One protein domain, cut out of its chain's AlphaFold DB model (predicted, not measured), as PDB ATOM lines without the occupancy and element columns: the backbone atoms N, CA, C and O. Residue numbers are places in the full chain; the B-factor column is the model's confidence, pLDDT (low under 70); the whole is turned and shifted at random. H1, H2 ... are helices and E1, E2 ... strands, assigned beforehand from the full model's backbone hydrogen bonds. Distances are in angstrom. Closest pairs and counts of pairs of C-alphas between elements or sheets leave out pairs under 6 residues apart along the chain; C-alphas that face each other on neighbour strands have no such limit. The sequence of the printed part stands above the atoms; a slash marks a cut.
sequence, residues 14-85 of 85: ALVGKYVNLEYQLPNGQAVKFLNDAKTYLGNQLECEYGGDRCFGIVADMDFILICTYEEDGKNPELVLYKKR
ATOM      1  N   ALA A  14     -44.437  45.050  32.448       97.81
ATOM      2  CA  ALA A  14     -44.820  46.393  32.033       97.81
ATOM      3  C   ALA A  14     -43.942  46.830  30.849       97.81
ATOM      4  O   ALA A  14     -42.737  47.023  31.004       97.81
ATOM      5  N   LEU A  15     -44.543  46.978  29.671       97.56
ATOM      6  CA  LEU A  15     -43.866  47.328  28.426       97.56
ATOM      7  C   LEU A  15     -44.362  48.686  27.931       97.56
ATOM      8  O   LEU A  15     -45.565  48.938  27.860       97.56
ATOM      9  N   VAL A  16     -43.432  49.578  27.588       97.56
ATOM     10  CA  VAL A  16     -43.775  50.860  26.957       97.56
ATOM     11  C   VAL A  16     -44.241  50.587  25.531       97.56
ATOM     12  O   VAL A  16     -43.552  49.899  24.779       97.56
ATOM     13  N   GLY A  17     -45.390  51.154  25.158       97.50
ATOM     14  CA  GLY A  17     -46.063  50.927  23.882       97.50
ATOM     15  C   GLY A  17     -45.143  51.062  22.680       97.50
ATOM     16  O   GLY A  17     -45.174  50.210  21.805       97.50
ATOM     17  N   LYS A  18     -44.242  52.049  22.689       97.00
ATOM     18  CA  LYS A  18     -43.250  52.270  21.626       97.00
ATOM     19  C   LYS A  18     -42.467  51.010  21.221       97.00
ATOM     20  O   LYS A  18     -42.093  50.896  20.059       97.00
ATOM     21  N   TYR A  19     -42.205  50.086  22.149       95.19
ATOM     22  CA  TYR A  19     -41.432  48.866  21.879       95.19
ATOM     23  C   TYR A  19     -42.279  47.682  21.410       95.19
ATOM     24  O   TYR A  19     -41.733  46.720  20.886       95.19
ATOM     25  N   VAL A  20     -43.596  47.733  21.613       96.50
ATOM     26  CA  VAL A  20     -44.524  46.624  21.320       96.50
ATOM     27  C   VAL A  20     -45.582  46.989  20.279       96.50
ATOM     28  O   VAL A  20     -46.383  46.148  19.878       96.50
ATOM     29  N   ASN A  21     -45.608  48.243  19.829       97.50
ATOM     30  CA  ASN A  21     -46.557  48.753  18.849       97.50
ATOM     31  C   ASN A  21     -46.079  48.494  17.420       97.50
ATOM     32  O   ASN A  21     -45.608  49.397  16.715       97.50
ATOM     33  N   LEU A  22     -46.185  47.226  17.032       97.69
ATOM     34  CA  LEU A  22     -45.846  46.747  15.699       97.69
ATOM     35  C   LEU A  22     -46.783  47.343  14.642       97.69
ATOM     36  O   LEU A  22     -47.943  47.662  14.916       97.69
ATOM     37  N   GLU A  23     -46.258  47.492  13.430       97.38
ATOM     38  CA  GLU A  23     -46.994  48.000  12.278       97.38
ATOM     39  C   GLU A  23     -47.460  46.841  11.394       97.38
ATOM     40  O   GLU A  23     -46.652  46.084  10.859       97.38
ATOM     41  N   TYR A  24     -48.774  46.701  11.249       96.44
ATOM     42  CA  TYR A  24     -49.418  45.593  10.557       96.44
ATOM     43  C   TYR A  24     -49.825  46.013   9.152       96.44
ATOM     44  O   TYR A  24     -50.498  47.029   8.976       96.44
ATOM     45  N   GLN A  25     -49.467  45.196   8.162       95.75
ATOM     46  CA  GLN A  25     -49.911  45.372   6.783       95.75
ATOM     47  C   GLN A  25     -51.285  44.723   6.603       95.75
ATOM     48  O   GLN A  25     -51.446  43.512   6.753       95.75
ATOM     49  N   LEU A  26     -52.293  45.534   6.297       91.56
ATOM     50  CA  LEU A  26     -53.643  45.066   6.011       91.56
ATOM     51  C   LEU A  26     -53.764  44.609   4.546       91.56
ATOM     52  O   LEU A  26     -53.055  45.123   3.680       91.56
ATOM     53  N   PRO A  27     -54.721  43.718   4.210       91.94
ATOM     54  CA  PRO A  27     -54.915  43.242   2.833       91.94
ATOM     55  C   PRO A  27     -55.205  44.346   1.807       91.94
ATOM     56  O   PRO A  27     -54.995  44.158   0.613       91.94
ATOM     57  N   ASN A  28     -55.695  45.502   2.262       93.56
ATOM     58  CA  ASN A  28     -55.935  46.675   1.423       93.56
ATOM     59  C   ASN A  28     -54.668  47.529   1.185       93.56
ATOM     60  O   ASN A  28     -54.776  48.613   0.614       93.56
ATOM     61  N   GLY A  29     -53.495  47.078   1.641       93.44
ATOM     62  CA  GLY A  29     -52.213  47.775   1.510       93.44
ATOM     63  C   GLY A  29     -51.980  48.889   2.534       93.44
ATOM     64  O   GLY A  29     -50.989  49.607   2.424       93.44
ATOM     65  N   GLN A  30     -52.874  49.076   3.511       96.06
ATOM     66  CA  GLN A  30     -52.664  50.047   4.586       96.06
ATOM     67  C   GLN A  30     -51.796  49.461   5.697       96.06
ATOM     68  O   GLN A  30     -52.017  48.337   6.140       96.06
ATOM     69  N   ALA A  31     -50.873  50.273   6.199       95.19
ATOM     70  CA  ALA A  31     -50.091  49.981   7.388       95.19
ATOM     71  C   ALA A  31     -50.774  50.600   8.617       95.19
ATOM     72  O   ALA A  31     -51.074  51.798   8.621       95.19
ATOM     73  N   VAL A  32     -51.052  49.799   9.650       96.06
ATOM     74  CA  VAL A  32     -51.737  50.268  10.866       96.06
ATOM     75  C   VAL A  32     -51.022  49.833  12.137       96.06
ATOM     76  O   VAL A  32     -50.453  48.749  12.221       96.06
ATOM     77  N   LYS A  33     -51.115  50.675  13.163       96.75
ATOM     78  CA  LYS A  33     -50.679  50.379  14.527       96.75
ATOM     79  C   LYS A  33     -51.897  50.315  15.438       96.75
ATOM     80  O   LYS A  33     -52.722  51.226  15.428       96.75
ATOM     81  N   PHE A  34     -52.019  49.240  16.210       95.00
ATOM     82  CA  PHE A  34     -53.177  49.028  17.087       95.00
ATOM     83  C   PHE A  34     -52.996  49.621  18.483       95.00
ATOM     84  O   PHE A  34     -53.983  49.848  19.184       95.00
ATOM     85  N   LEU A  35     -51.752  49.852  18.903       97.06
ATOM     86  CA  LEU A  35     -51.433  50.361  20.229       97.06
ATOM     87  C   LEU A  35     -51.058  51.847  20.162       97.06
ATOM     88  O   LEU A  35     -50.891  52.453  19.104       97.06
ATOM     89  N   ASN A  36     -50.913  52.433  21.340       97.44
ATOM     90  CA  ASN A  36     -50.399  53.781  21.551       97.44
ATOM     91  C   ASN A  36     -48.968  53.724  22.107       97.44
ATOM     92  O   ASN A  36     -48.757  53.129  23.164       97.44
ATOM     93  N   ASP A  37     -48.024  54.395  21.443       97.94
ATOM     94  CA  ASP A  37     -46.600  54.417  21.808       97.94
ATOM     95  C   ASP A  37     -46.323  54.977  23.213       97.94
ATOM     96  O   ASP A  37     -45.367  54.558  23.869       97.94
ATOM     97  N   ALA A  38     -47.161  55.904  23.683       97.56
ATOM     98  CA  ALA A  38     -47.003  56.595  24.961       97.56
ATOM     99  C   ALA A  38     -47.652  55.859  26.147       97.56
ATOM    100  O   ALA A  38     -47.495  56.285  27.290       97.56
ATOM    101  N   LYS A  39     -48.394  54.773  25.900       98.00
ATOM    102  CA  LYS A  39     -49.073  54.000  26.950       98.00
ATOM    103  C   LYS A  39     -48.211  52.816  27.389       98.00
ATOM    104  O   LYS A  39     -47.531  52.203  26.574       98.00
ATOM    105  N   THR A  40     -48.265  52.473  28.670       98.06
ATOM    106  CA  THR A  40     -47.694  51.224  29.192       98.06
ATOM    107  C   THR A  40     -48.729  50.106  29.118       98.06
ATOM    108  O   THR A  40     -49.876  50.296  29.525       98.06
ATOM    109  N   TYR A  41     -48.309  48.940  28.637       98.25
ATOM    110  CA  TYR A  41     -49.116  47.724  28.555       98.25
ATOM    111  C   TYR A  41     -48.510  46.619  29.411       98.25
ATOM    112  O   TYR A  41     -47.325  46.655  29.739       98.25
ATOM    113  N   LEU A  42     -49.314  45.611  29.735       98.19
ATOM    114  CA  LEU A  42     -48.797  44.330  30.192       98.19
ATOM    115  C   LEU A  42     -48.508  43.462  28.972       98.19
ATOM    116  O   LEU A  42     -49.371  43.315  28.113       98.19
ATOM    117  N   GLY A  43     -47.324  42.870  28.883       97.50
ATOM    118  CA  GLY A  43     -47.007  42.016  27.748       97.50
ATOM    119  C   GLY A  43     -45.832  41.081  27.958       97.50
ATOM    120  O   GLY A  43     -45.120  41.150  28.963       97.50
ATOM    121  N   ASN A  44     -45.654  40.167  27.012       97.25
ATOM    122  CA  ASN A  44     -44.542  39.230  26.996       97.25
ATOM    123  C   ASN A  44     -44.295  38.709  25.574       97.25
ATOM    124  O   ASN A  44     -45.234  38.621  24.784       97.25
ATOM    125  N   GLN A  45     -43.046  38.346  25.289       96.62
ATOM    126  CA  GLN A  45     -42.668  37.615  24.086       96.62
ATOM    127  C   GLN A  45     -42.440  36.152  24.457       96.62
ATOM    128  O   GLN A  45     -41.758  35.869  25.442       96.62
ATOM    129  N   LEU A  46     -42.994  35.236  23.671       95.81
ATOM    130  CA  LEU A  46     -42.859  33.799  23.878       95.81
ATOM    131  C   LEU A  46     -42.424  33.116  22.583       95.81
ATOM    132  O   LEU A  46     -43.010  33.351  21.530       95.81
ATOM    133  N   GLU A  47     -41.411  32.262  22.655       95.25
ATOM    134  CA  GLU A  47     -41.011  31.426  21.520       95.25
ATOM    135  C   GLU A  47     -42.113  30.412  21.186       95.25
ATOM    136  O   GLU A  47     -42.812  29.929  22.076       95.25
ATOM    137  N   CYS A  48     -42.292  30.114  19.898       93.69
ATOM    138  CA  CYS A  48     -43.249  29.107  19.451       93.69
ATOM    139  C   CYS A  48     -42.835  27.714  19.947       93.69
ATOM    140  O   CYS A  48     -41.677  27.325  19.794       93.69
ATOM    141  N   GLU A  49     -43.778  26.926  20.472       93.81
ATOM    142  CA  GLU A  49     -43.503  25.553  20.933       93.81
ATOM    143  C   GLU A  49     -43.045  24.629  19.798       93.81
ATOM    144  O   GLU A  49     -42.334  23.651  20.028       93.81
ATOM    145  N   TYR A  50     -43.424  24.951  18.562       91.06
ATOM    146  CA  TYR A  50     -43.034  24.200  17.371       91.06
ATOM    147  C   TYR A  50     -41.669  24.625  16.805       91.06
ATOM    148  O   TYR A  50     -41.203  24.040  15.828       91.06
ATOM    149  N   GLY A  51     -41.018  25.623  17.413       87.25
ATOM    150  CA  GLY A  51     -39.808  26.250  16.887       87.25
ATOM    151  C   GLY A  51     -40.071  27.120  15.651       87.25
ATOM    152  O   GLY A  51     -41.214  27.434  15.313       87.25
ATOM    153  N   GLY A  52     -38.988  27.516  14.978       89.88
ATOM    154  CA  GLY A  52     -39.006  28.390  13.802       89.88
ATOM    155  C   GLY A  52     -38.628  29.838  14.114       89.88
ATOM    156  O   GLY A  52     -38.231  30.168  15.228       89.88
ATOM    157  N   ASP A  53     -38.770  30.703  13.111       92.62
ATOM    158  CA  ASP A  53     -38.231  32.072  13.148       92.62
ATOM    159  C   ASP A  53     -39.219  33.096  13.727       92.62
ATOM    160  O   ASP A  53     -38.953  34.299  13.743       92.62
ATOM    161  N   ARG A  54     -40.394  32.629  14.173       95.56
ATOM    162  CA  ARG A  54     -41.473  33.478  14.684       95.56
ATOM    163  C   ARG A  54     -41.708  33.242  16.164       95.56
ATOM    164  O   ARG A  54     -41.673  32.116  16.658       95.56
ATOM    165  N   CYS A  55     -42.030  34.322  16.855       96.31
ATOM    166  CA  CYS A  55     -42.428  34.307  18.254       96.31
ATOM    167  C   CYS A  55     -43.811  34.937  18.421       96.31
ATOM    168  O   CYS A  55     -44.309  35.631  17.534       96.31
ATOM    169  N   PHE A  56     -44.436  34.672  19.562       97.44
ATOM    170  CA  PHE A  56     -45.698  35.265  19.968       97.44
ATOM    171  C   PHE A  56     -45.454  36.529  20.785       97.44
ATOM    172  O   PHE A  56     -44.714  36.502  21.767       97.44
ATOM    173  N   GLY A  57     -46.154  37.608  20.443       97.31
ATOM    174  CA  GLY A  57     -46.311  38.778  21.299       97.31
ATOM    175  C   GLY A  57     -47.681  38.792  21.943       97.31
ATOM    176  O   GLY A  57     -48.693  38.836  21.243       97.31
ATOM    177  N   ILE A  58     -47.712  38.821  23.272       97.38
ATOM    178  CA  ILE A  58     -48.919  39.086  24.051       97.38
ATOM    179  C   ILE A  58     -48.853  40.523  24.544       97.38
ATOM    180  O   ILE A  58     -47.877  40.909  25.188       97.38
ATOM    181  N   VAL A  59     -49.905  41.297  24.288       97.75
ATOM    182  CA  VAL A  59     -50.077  42.653  24.813       97.75
ATOM    183  C   VAL A  59     -51.493  42.818  25.341       97.75
ATOM    184  O   VAL A  59     -52.461  42.456  24.678       97.75
ATOM    185  N   ALA A  60     -51.627  43.371  26.536       97.12
ATOM    186  CA  ALA A  60     -52.898  43.527  27.215       97.12
ATOM    187  C   ALA A  60     -52.958  44.824  28.023       97.12
ATOM    188  O   ALA A  60     -51.952  45.324  28.539       97.12
ATOM    189  N   ASP A  61     -54.172  45.331  28.183       95.81
ATOM    190  CA  ASP A  61     -54.526  46.308  29.206       95.81
ATOM    191  C   ASP A  61     -55.861  45.918  29.871       95.81
ATOM    192  O   ASP A  61     -56.266  44.758  29.831       95.81
ATOM    193  N   MET A  62     -56.527  46.859  30.549       93.81
ATOM    194  CA  MET A  62     -57.801  46.583  31.228       93.81
ATOM    195  C   MET A  62     -58.959  46.274  30.265       93.81
ATOM    196  O   MET A  62     -59.959  45.693  30.695       93.81
ATOM    197  N   ASP A  63     -58.831  46.658  28.995       95.50
ATOM    198  CA  ASP A  63     -59.914  46.647  28.014       95.50
ATOM    199  C   ASP A  63     -59.746  45.533  26.978       95.50
ATOM    200  O   ASP A  63     -60.746  45.050  26.435       95.50
ATOM    201  N   PHE A  64     -58.511  45.112  26.685       96.56
ATOM    202  CA  PHE A  64     -58.252  44.088  25.678       96.56
ATOM    203  C   PHE A  64     -57.038  43.195  25.960       96.56
ATOM    204  O   PHE A  64     -56.124  43.534  26.710       96.56
ATOM    205  N   ILE A  65     -57.024  42.059  25.261       96.31
ATOM    206  CA  ILE A  65     -55.854  41.219  25.004       96.31
ATOM    207  C   ILE A  65     -55.654  41.135  23.488       96.31
ATOM    208  O   ILE A  65     -56.588  40.828  22.742       96.31
ATOM    209  N   LEU A  66     -54.426  41.390  23.052       97.19
ATOM    210  CA  LEU A  66     -53.924  41.233  21.695       97.19
ATOM    211  C   LEU A  66     -52.831  40.161  21.711       97.19
ATOM    212  O   LEU A  66     -51.905  40.228  22.519       97.19
ATOM    213  N   ILE A  67     -52.943  39.179  20.820       97.31
ATOM    214  CA  ILE A  67     -51.903  38.180  20.564       97.31
ATOM    215  C   ILE A  67     -51.544  38.244  19.087       97.31
ATOM    216  O   ILE A  67     -52.421  38.232  18.219       97.31
ATOM    217  N   CYS A  68     -50.252  38.319  18.811       97.06
ATOM    218  CA  CYS A  68     -49.696  38.371  17.469       97.06
ATOM    219  C   CYS A  68     -48.516  37.415  17.339       97.06
ATOM    220  O   CYS A  68     -47.956  36.985  18.348       97.06
ATOM    221  N   THR A  69     -48.138  37.109  16.106       97.50
ATOM    222  CA  THR A  69     -46.856  36.486  15.776       97.50
ATOM    223  C   THR A  69     -46.021  37.443  14.948       97.50
ATOM    224  O   THR A  69     -46.561  38.265  14.213       97.50
ATOM    225  N   TYR A  70     -44.703  37.359  15.067       97.25
ATOM    226  CA  TYR A  70     -43.773  38.160  14.275       97.25
ATOM    227  C   TYR A  70     -42.407  37.479  14.195       97.25
ATOM    228  O   TYR A  70     -42.070  36.640  15.032       97.25
ATOM    229  N   GLU A  71     -41.652  37.827  13.161       96.69
ATOM    230  CA  GLU A  71     -40.260  37.415  12.955       96.69
ATOM    231  C   GLU A  71     -39.296  38.290  13.773       96.69
ATOM    232  O   GLU A  71     -39.708  39.229  14.458       96.69
ATOM    233  N   GLU A  72     -37.995  38.019  13.681       92.81
ATOM    234  CA  GLU A  72     -36.950  38.823  14.323       92.81
ATOM    235  C   GLU A  72     -37.151  40.342  14.113       92.81
ATOM    236  O   GLU A  72     -37.566  40.813  13.049       92.81
ATOM    237  N   ASP A  73     -36.876  41.118  15.165       92.00
ATOM    238  CA  ASP A  73     -37.104  42.570  15.250       92.00
ATOM    239  C   ASP A  73     -38.571  43.032  15.127       92.00
ATOM    240  O   ASP A  73     -38.825  44.220  14.917       92.00
ATOM    241  N   GLY A  74     -39.556  42.137  15.252       94.19
ATOM    242  CA  GLY A  74     -40.970  42.508  15.122       94.19
ATOM    243  C   GLY A  74     -41.444  42.630  13.672       94.19
ATOM    244  O   GLY A  74     -42.450  43.292  13.406       94.19
ATOM    245  N   LYS A  75     -40.716  42.022  12.728       95.81
ATOM    246  CA  LYS A  75     -41.043  42.045  11.298       95.81
ATOM    247  C   LYS A  75     -42.215  41.129  10.973       95.81
ATOM    248  O   LYS A  75     -42.481  40.153  11.673       95.81
ATOM    249  N   ASN A  76     -42.896  41.457   9.874       95.88
ATOM    250  CA  ASN A  76     -44.026  40.700   9.338       95.88
ATOM    251  C   ASN A  76     -45.039  40.309  10.431       95.88
ATOM    252  O   ASN A  76     -45.290  39.119  10.630       95.88
ATOM    253  N   PRO A  77     -45.583  41.269  11.202       97.25
ATOM    254  CA  PRO A  77     -46.471  40.928  12.297       97.25
ATOM    255  C   PRO A  77     -47.835  40.466  11.774       97.25
ATOM    256  O   PRO A  77     -48.436  41.086  10.897       97.25
ATOM    257  N   GLU A  78     -48.349  39.393  12.363       95.88
ATOM    258  CA  GLU A  78     -49.664  38.830  12.076       95.88
ATOM    259  C   GLU A  78     -50.514  38.839  13.339       95.88
ATOM    260  O   GLU A  78     -50.115  38.350  14.398       95.88
ATOM    261  N   LEU A  79     -51.710  39.414  13.239       95.19
ATOM    262  CA  LEU A  79     -52.661  39.405  14.339       95.19
ATOM    263  C   LEU A  79     -53.301  38.017  14.430       95.19
ATOM    264  O   LEU A  79     -54.056  37.619  13.547       95.19
ATOM    265  N   VAL A  80     -53.035  37.306  15.522       95.56
ATOM    266  CA  VAL A  80     -53.613  35.979  15.778       95.56
ATOM    267  C   VAL A  80     -54.953  36.107  16.488       95.56
ATOM    268  O   VAL A  80     -55.899  35.369  16.220       95.56
ATOM    269  N   LEU A  81     -55.042  37.051  17.423       95.06
ATOM    270  CA  LEU A  81     -56.210  37.211  18.264       95.06
ATOM    271  C   LEU A  81     -56.302  38.636  18.788       95.06
ATOM    272  O   LEU A  81     -55.343  39.200  19.309       95.06
ATOM    273  N   TYR A  82     -57.515  39.167  18.753       94.88
ATOM    274  CA  TYR A  82     -57.872  40.374  19.467       94.88
ATOM    275  C   TYR A  82     -59.176  40.128  20.215       94.88
ATOM    276  O   TYR A  82     -60.196  39.791  19.612       94.88
ATOM    277  N   LYS A  83     -59.147  40.279  21.537       94.75
ATOM    278  CA  LYS A  83     -60.331  40.135  22.379       94.75
ATOM    279  C   LYS A  83     -60.463  41.341  23.287       94.75
ATOM    280  O   LYS A  83     -59.590  41.593  24.110       94.75
ATOM    281  N   LYS A  84     -61.595  42.029  23.170       94.44
ATOM    282  CA  LYS A  84     -62.047  43.006  24.162       94.44
ATOM    283  C   LYS A  84     -62.758  42.304  25.315       94.44
ATOM    284  O   LYS A  84     -63.257  41.186  25.142       94.44
ATOM    285  N   ARG A  85     -62.745  42.952  26.476       83.81
ATOM    286  CA  ARG A  85     -63.484  42.530  27.666       83.81
ATOM    287  C   ARG A  85     -64.977  42.353  27.387       83.81
ATOM    288  O   ARG A  85     -65.539  43.176  26.634       83.81
TER     289      ARG A  85
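What this domain is: This is residues 14 to 85 of the 85 residues of an uncharacterized protein of Clostridium sp. CAG:352 (UniProt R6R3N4). A strongly twisted antiparallel sheet of four long strands, E4 to E7, makes the body, with short E1 added at the edge beside E4. The little helix H1 lies over E4, and the small separate hairpin E2 and E3 packs through E2 on E7, at the other edge of the large sheet. The printed part has 72 residues, with the named elements in the order E1, H1, E2, E3, E4, E5, E6, E7, and its class is mostly strand. The large sheet's order is E1, E4, E5, E6, E7, all antiparallel. The whole is compact, with a radius of gyration of the C-alphas of 11.9 A and spans of 31 by 30 by 22 A.

How they stand to each other: E4, residues 40 to 47, E5, residues 54 to 60, E6, residues 64 to 71, and E7, residues 75 to 84, form a meander, each strand the antiparallel neighbour of the one before. E4 and E5 are a hairpin, with N 44 and O 58 3.0 A apart, within hydrogen-bond range. E5 and E6 are a hairpin, with N 57 and O 68 at 2.8 A. E6 and E7 are a hairpin, with N 67 and O 81 at 2.8 A; E7 bends by 54 degrees at residue 80. E1, residues 14 to 16, is an edge strand, with N 15 and O 41 of E4 at 2.8 A. The pairing of E4 is staggered: residues 40 to 42 pair with E1 and residues 42 to 47 with E5. H1, residues 17 to 20, is on this sheet, over E4, at a height over the sheet of 8.3 A; the closest C-alphas of H1 and E4 are those of Gly 17 and Thr 40, 5.6 A apart. H1 is too short for any O i to N i+4 pair; its one O i to N i+3 pair is within range. E2, residues 23 to 25, and E3, residues 31 to 33, are a hairpin, with N 24 and O 32 at 2.8 A. The closest C-alphas of E2 and E7 are those of Tyr 24 and Pro 77, 5.8 A apart. E3 and E7 are apart.

Where its parts are: E1 begins at C-alpha 14, (-44.820, 46.393, 32.033). From first to last C-alpha, E4 measures 22.3 A, E5 19.7 A, E6 23.0 A and E7 24.6 A. E4 begins at C-alpha 40, (-47.694, 51.224, 29.192), and E7 ends at C-alpha 84, (-62.047, 43.006, 24.162).

The domain as a whole: The two C-alphas farthest apart are those of Ala 38 and Tyr 50, at 33.5 A. The printed part has no cut, and no link is long. The mean pLDDT of the printed part is 95.6, and no printed residue is under 70.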